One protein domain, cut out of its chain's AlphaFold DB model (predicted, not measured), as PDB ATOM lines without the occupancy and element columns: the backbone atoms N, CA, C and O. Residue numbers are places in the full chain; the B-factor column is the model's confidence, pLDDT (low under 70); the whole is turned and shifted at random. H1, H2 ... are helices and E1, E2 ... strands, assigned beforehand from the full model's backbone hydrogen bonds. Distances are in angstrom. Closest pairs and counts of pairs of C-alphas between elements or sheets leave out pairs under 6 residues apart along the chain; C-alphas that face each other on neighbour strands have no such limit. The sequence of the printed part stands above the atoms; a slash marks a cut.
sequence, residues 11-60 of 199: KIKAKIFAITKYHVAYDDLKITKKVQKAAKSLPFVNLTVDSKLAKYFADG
ATOM      1  N   LYS A  11      31.763  48.579 108.746       89.25
ATOM      2  CA  LYS A  11      31.120  49.398 109.778       89.25
ATOM      3  C   LYS A  11      30.137  48.552 110.575       89.25
ATOM      4  O   LYS A  11      29.151  48.072 110.022       89.25
ATOM      5  N   ILE A  12      30.382  48.420 111.871       88.88
ATOM      6  CA  ILE A  12      29.523  47.693 112.805       88.88
ATOM      7  C   ILE A  12      28.835  48.671 113.753       88.88
ATOM      8  O   ILE A  12      29.439  49.634 114.225       88.88
ATOM      9  N   LYS A  13      27.559  48.425 114.042       90.62
ATOM     10  CA  LYS A  13      26.773  49.224 114.985       90.62
ATOM     11  C   LYS A  13      26.693  48.470 116.309       90.62
ATOM     12  O   LYS A  13      26.006  47.458 116.399       90.62
ATOM     13  N   ALA A  14      27.398  48.956 117.323       88.94
ATOM     14  CA  ALA A  14      27.549  48.278 118.609       88.94
ATOM     15  C   ALA A  14      27.156  49.192 119.774       88.94
ATOM     16  O   ALA A  14      27.097  50.410 119.629       88.94
ATOM     17  N   LYS A  15      26.887  48.610 120.943       89.94
ATOM     18  CA  LYS A  15      26.755  49.353 122.201       89.94
ATOM     19  C   LYS A  15      27.960  49.035 123.066       89.94
ATOM     20  O   LYS A  15      28.261  47.863 123.267       89.94
ATOM     21  N   ILE A  16      28.638  50.065 123.556       88.31
ATOM     22  CA  ILE A  16      29.847  49.918 124.369       88.31
ATOM     23  C   ILE A  16      29.547  50.431 125.768       88.31
ATOM     24  O   ILE A  16      28.981  51.510 125.931       88.31
ATOM     25  N   PHE A  17      29.943  49.658 126.771       86.31
ATOM     26  CA  PHE A  17      29.876  50.036 128.174       86.31
ATOM     27  C   PHE A  17      31.031  49.387 128.929       86.31
ATOM     28  O   PHE A  17      31.525  48.332 128.536       86.31
ATOM     29  N   ALA A  18      31.458  50.031 130.010       85.69
ATOM     30  CA  ALA A  18      32.473  49.504 130.908       85.69
ATOM     31  C   ALA A  18      31.811  49.027 132.202       85.69
ATOM     32  O   ALA A  18      30.939  49.708 132.743       85.69
ATOM     33  N   ILE A  19      32.248  47.876 132.709       82.00
ATOM     34  CA  ILE A  19      31.865  47.393 134.035       82.00
ATOM     35  C   ILE A  19      33.050  47.655 134.963       82.00
ATOM     36  O   ILE A  19      34.121  47.084 134.781       82.00
ATOM     37  N   THR A  20      32.879  48.566 135.918       82.12
ATOM     38  CA  THR A  20      33.976  49.077 136.762       82.12
ATOM     39  C   THR A  20      34.160  48.299 138.056       82.12
ATOM     40  O   THR A  20      35.241  48.317 138.640       82.12
ATOM     41  N   LYS A  21      33.112  47.622 138.528       78.56
ATOM     42  CA  LYS A  21      33.139  46.847 139.764       78.56
ATOM     43  C   LYS A  21      32.127  45.717 139.690       78.56
ATOM     44  O   LYS A  21      30.980  45.934 139.303       78.56
ATOM     45  N   TYR A  22      32.548  44.538 140.125       72.50
ATOM     46  CA  TYR A  22      31.650  43.428 140.405       72.50
ATOM     47  C   TYR A  22      31.484  43.280 141.914       72.50
ATOM     48  O   TYR A  22      32.420  43.498 142.682       72.50
ATOM     49  N   HIS A  23      30.271  42.934 142.335       70.81
ATOM     50  CA  HIS A  23      29.979  42.594 143.729       70.81
ATOM     51  C   HIS A  23      30.301  41.117 144.037       70.81
ATOM     52  O   HIS A  23      30.359  40.717 145.195       70.81
ATOM     53  N   VAL A  24      30.498  40.298 143.002       71.31
ATOM     54  CA  VAL A  24      30.802  38.864 143.089       71.31
ATOM     55  C   VAL A  24      32.004  38.584 142.190       71.31
ATOM     56  O   VAL A  24      32.220  39.323 141.225       71.31
ATOM     57  N   ALA A  25      32.794  37.559 142.515       72.56
ATOM     58  CA  ALA A  25      33.832  37.072 141.613       72.56
ATOM     59  C   ALA A  25      33.224  36.767 140.234       72.56
ATOM     60  O   ALA A  25      32.089  36.297 140.118       72.56
ATOM     61  N   TYR A  26      33.942  37.152 139.182       68.00
ATOM     62  CA  TYR A  26      33.477  36.966 137.816       68.00
ATOM     63  C   TYR A  26      33.775  35.526 137.395       68.00
ATOM     64  O   TYR A  26      34.854  35.247 136.882       68.00
ATOM     65  N   ASP A  27      32.835  34.622 137.670       67.94
ATOM     66  CA  ASP A  27      33.033  33.180 137.460       67.94
ATOM     67  C   ASP A  27      32.582  32.702 136.068       67.94
ATOM     68  O   ASP A  27      32.976  31.627 135.625       67.94
ATOM     69  N   ASP A  28      31.778  33.496 135.351       66.38
ATOM     70  CA  ASP A  28      31.268  33.153 134.019       66.38
ATOM     71  C   ASP A  28      31.430  34.342 133.060       66.38
ATOM     72  O   ASP A  28      31.143  35.488 133.407       66.38
ATOM     73  N   LEU A  29      31.834  34.068 131.816       65.62
ATOM     74  CA  LEU A  29      31.940  35.047 130.724       65.62
ATOM     75  C   LEU A  29      30.573  35.624 130.306       65.62
ATOM     76  O   LEU A  29      30.501  36.497 129.438       65.62
ATOM     77  N   LYS A  30      29.482  35.161 130.924       70.56
ATOM     78  CA  LYS A  30      28.109  35.555 130.610       70.56
ATOM     79  C   LYS A  30      27.706  36.881 131.251       70.56
ATOM     80  O   LYS A  30      27.759  37.097 132.459       70.56
ATOM     81  N   ILE A  31      27.155  37.753 130.413       77.50
ATOM     82  CA  ILE A  31      26.572  39.031 130.821       77.50
ATOM     83  C   ILE A  31      25.221  38.787 131.509       77.50
ATOM     84  O   ILE A  31      24.292  38.249 130.901       77.50
ATOM     85  N   THR A  32      25.068  39.244 132.756       81.88
ATOM     86  CA  THR A  32      23.815  39.084 133.521       81.88
ATOM     87  C   THR A  32      22.627  39.826 132.886       81.88
ATOM     88  O   THR A  32      22.789  40.875 132.257       81.88
ATOM     89  N   LYS A  33      21.391  39.350 133.126       82.62
ATOM     90  CA  LYS A  33      20.150  40.001 132.641       82.62
ATOM     91  C   LYS A  33      20.055  41.486 133.031       82.62
ATOM     92  O   LYS A  33      19.546  42.294 132.257       82.62
ATOM     93  N   LYS A  34      20.566  41.863 134.211       82.94
ATOM     94  CA  LYS A  34      20.592  43.258 134.683       82.94
ATOM     95  C   LYS A  34      21.494  44.132 133.810       82.94
ATOM     96  O   LYS A  34      21.068  45.202 133.383       82.94
ATOM     97  N   VAL A  35      22.695  43.648 133.490       83.56
ATOM     98  CA  VAL A  35      23.635  44.353 132.608       83.56
ATOM     99  C   VAL A  35      23.077  44.446 131.188       83.56
ATOM    100  O   VAL A  35      23.140  45.510 130.582       83.56
ATOM    101  N   GLN A  36      22.432  43.391 130.678       84.75
ATOM    102  CA  GLN A  36      21.757  43.444 129.374       84.75
ATOM    103  C   GLN A  36      20.638  44.495 129.347       84.75
ATOM    104  O   GLN A  36      20.532  45.262 128.391       84.75
ATOM    105  N   LYS A  37      19.813  44.569 130.404       87.00
ATOM    106  CA  LYS A  37      18.753  45.582 130.524       87.00
ATOM    107  C   LYS A  37      19.336  46.997 130.564       87.00
ATOM    108  O   LYS A  37      18.823  47.863 129.862       87.00
ATOM    109  N   ALA A  38      20.422  47.214 131.303       85.50
ATOM    110  CA  ALA A  38      21.130  48.493 131.319       85.50
ATOM    111  C   ALA A  38      21.735  48.837 129.944       85.50
ATOM    112  O   ALA A  38      21.618  49.964 129.478       85.50
ATOM    113  N   ALA A  39      22.297  47.862 129.226       86.81
ATOM    114  CA  ALA A  39      22.834  48.077 127.883       86.81
ATOM    115  C   ALA A  39      21.746  48.426 126.844       86.81
ATOM    116  O   ALA A  39      22.030  49.090 125.844       86.81
ATOM    117  N   LYS A  40      20.478  48.038 127.056       86.81
ATOM    118  CA  LYS A  40      19.372  48.379 126.137       86.81
ATOM    119  C   LYS A  40      19.112  49.885 126.043       86.81
ATOM    120  O   LYS A  40      18.747  50.324 124.957       86.81
ATOM    121  N   SER A  41      19.347  50.666 127.096       88.19
ATOM    122  CA  SER A  41      19.135  52.123 127.065       88.19
ATOM    123  C   SER A  41      20.282  52.897 126.410       88.19
ATOM    124  O   SER A  41      20.097  54.045 126.017       88.19
ATOM    125  N   LEU A  42      21.458  52.281 126.247       89.12
ATOM    126  CA  LEU A  42      22.624  52.973 125.704       89.12
ATOM    127  C   LEU A  42      22.489  53.260 124.204       89.12
ATOM    128  O   LEU A  42      21.939  52.429 123.461       89.12
ATOM    129  N   PRO A  43      23.021  54.404 123.736       90.06
ATOM    130  CA  PRO A  43      23.081  54.699 122.318       90.06
ATOM    131  C   PRO A  43      24.034  53.734 121.613       90.06
ATOM    132  O   PRO A  43      25.008  53.235 122.181       90.06
ATOM    133  N   PHE A  44      23.748  53.479 120.343       91.44
ATOM    134  CA  PHE A  44      24.668  52.745 119.491       91.44
ATOM    135  C   PHE A  44      25.791  53.655 119.003       91.44
ATOM    136  O   PHE A  44      25.562  54.813 118.657       91.44
ATOM    137  N   VAL A  45      26.979  53.082 118.879       92.25
ATOM    138  CA  VAL A  45      28.145  53.682 118.245       92.25
ATOM    139  C   VAL A  45      28.519  52.879 117.006       92.25
ATOM    140  O   VAL A  45      28.373  51.656 116.966       92.25
ATOM    141  N   ASN A  46      28.975  53.578 115.971       90.81
ATOM    142  CA  ASN A  46      29.491  52.938 114.769       90.81
ATOM    143  C   ASN A  46      30.996  52.739 114.939       90.81
ATOM    144  O   ASN A  46      31.726  53.710 115.129       90.81
ATOM    145  N   LEU A  47      31.450  51.495 114.858       88.31
ATOM    146  CA  LEU A  47      32.863  51.139 114.849       88.31
ATOM    147  C   LEU A  47      33.258  50.682 113.453       88.31
ATOM    148  O   LEU A  47      32.429  50.184 112.695       88.31
ATOM    149  N   THR A  48      34.530  50.854 113.120       90.88
ATOM    150  CA  THR A  48      35.112  50.321 111.887       90.88
ATOM    151  C   THR A  48      36.070  49.207 112.270       90.88
ATOM    152  O   THR A  48      36.903  49.405 113.152       90.88
ATOM    153  N   VAL A  49      35.925  48.047 111.638       88.88
ATOM    154  CA  VAL A  49      36.805  46.895 111.855       88.88
ATOM    155  C   VAL A  49      38.213  47.239 111.374       88.88
ATOM    156  O   VAL A  49      38.390  47.671 110.231       88.88
ATOM    157  N   ASP A  50      39.200  47.057 112.248       89.12
ATOM    158  CA  ASP A  50      40.612  47.261 111.938       89.12
ATOM    159  C   ASP A  50      41.234  46.012 111.291       89.12
ATOM    160  O   ASP A  50      40.673  44.913 111.305       89.12
ATOM    161  N   SER A  51      42.422  46.175 110.711       86.12
ATOM    162  CA  SER A  51      43.150  45.076 110.065       86.12
ATOM    163  C   SER A  51      43.495  43.937 111.029       86.12
ATOM    164  O   SER A  51      43.618  42.789 110.604       86.12
ATOM    165  N   LYS A  52      43.645  44.226 112.329       87.00
ATOM    166  CA  LYS A  52      43.954  43.220 113.350       87.00
ATOM    167  C   LYS A  52      42.741  42.344 113.672       87.00
ATOM    168  O   LYS A  52      42.887  41.126 113.674       87.00
ATOM    169  N   LEU A  53      41.564  42.935 113.902       82.75
ATOM    170  CA  LEU A  53      40.315  42.188 114.084       82.75
ATOM    171  C   LEU A  53      39.968  41.398 112.827       82.75
ATOM    172  O   LEU A  53      39.611  40.232 112.932       82.75
ATOM    173  N   ALA A  54      40.114  42.002 111.645       83.88
ATOM    174  CA  ALA A  54      39.832  41.314 110.390       83.88
ATOM    175  C   ALA A  54      40.680  40.041 110.220       83.88
ATOM    176  O   ALA A  54      40.144  39.015 109.823       83.88
ATOM    177  N   LYS A  55      41.975  40.083 110.567       82.62
ATOM    178  CA  LYS A  55      42.855  38.899 110.529       82.62
ATOM    179  C   LYS A  55      42.452  37.830 111.538       82.62
ATOM    180  O   LYS A  55      42.328  36.676 111.163       82.62
ATOM    181  N   TYR A  56      42.162  38.225 112.778       82.44
ATOM    182  CA  TYR A  56      41.752  37.286 113.827       82.44
ATOM    183  C   TYR A  56      40.545  36.426 113.420       82.44
ATOM    184  O   TYR A  56      40.489  35.249 113.749       82.44
ATOM    185  N   PHE A  57      39.589  37.007 112.687       75.56
ATOM    186  CA  PHE A  57      38.417  36.283 112.183       75.56
ATOM    187  C   PHE A  57      38.609  35.664 110.791       75.56
ATOM    188  O   PHE A  57      37.750  34.902 110.356       75.56
ATOM    189  N   ALA A  58      39.694  35.987 110.083       74.62
ATOM    190  CA  ALA A  58      40.052  35.356 108.813       74.62
ATOM    191  C   ALA A  58      40.837  34.050 109.015       74.62
ATOM    192  O   ALA A  58      40.732  33.159 108.182       74.62
ATOM    193  N   ASP A  59      41.564  33.925 110.130       62.94
ATOM    194  CA  ASP A  59      42.376  32.748 110.476       62.94
ATOM    195  C   ASP A  59      41.556  31.613 111.138       62.94
ATOM    196  O   ASP A  59      42.119  30.667 111.680       62.94
ATOM    197  N   GLY A  60      40.217  31.683 111.092       55.94
ATOM    198  CA  GLY A  60      39.306  30.645 111.602       55.94
ATOM    199  C   GLY A  60      39.329  29.318 110.829       55.94
ATOM    200  O   GLY A  60      38.641  28.391 111.236       55.94
TER     201      GLY A  60
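What this domain is: This is residues 11 to 60 of the 199 residues of an uncharacterized protein of Lactobacillus helveticus (UniProt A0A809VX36). The model is an open arch: a short ribbon of two strands, E1 and E2, lies between H2, which sticks out at one end, and H1 with a wide loop, residues 20 to 32, at the other. The printed part has 50 residues, in the order E1, H1, E2, H2, with an antiparallel sheet E1 - E2 and a mixed class. It is only just loose, close to extended, with a radius of gyration of the C-alphas of 14.3 A and spans of 36 by 26 by 17 A.

Where its parts are: E1, residues 11 to 14, begins at C-alpha 11 (31.120, 49.398, 109.778). H1, residues 33 to 41, is 13.4 A long. E2 is residues 45 to 48. H2, residues 51 to 58, is 10.3 A long and ends at C-alpha 58 (40.052, 35.356, 108.813).

How they stand to each other: E1 and E2 are antiparallel at 144 degrees. N 12 and O 47, 2.8 A apart, are within hydrogen-bond range. H2 is apart from E1 and H1. Every O i to N i+4 pair is within range in H2, 4 of 5 in H1.

The domain as a whole: The C-alphas farthest apart, His 23 and Ala 58, are 37.1 A apart. The printed part has no cut. The link E1 to H1, 18 residues, is long. Residues 26 to 29 and 59 to 60 have pLDDT under 70.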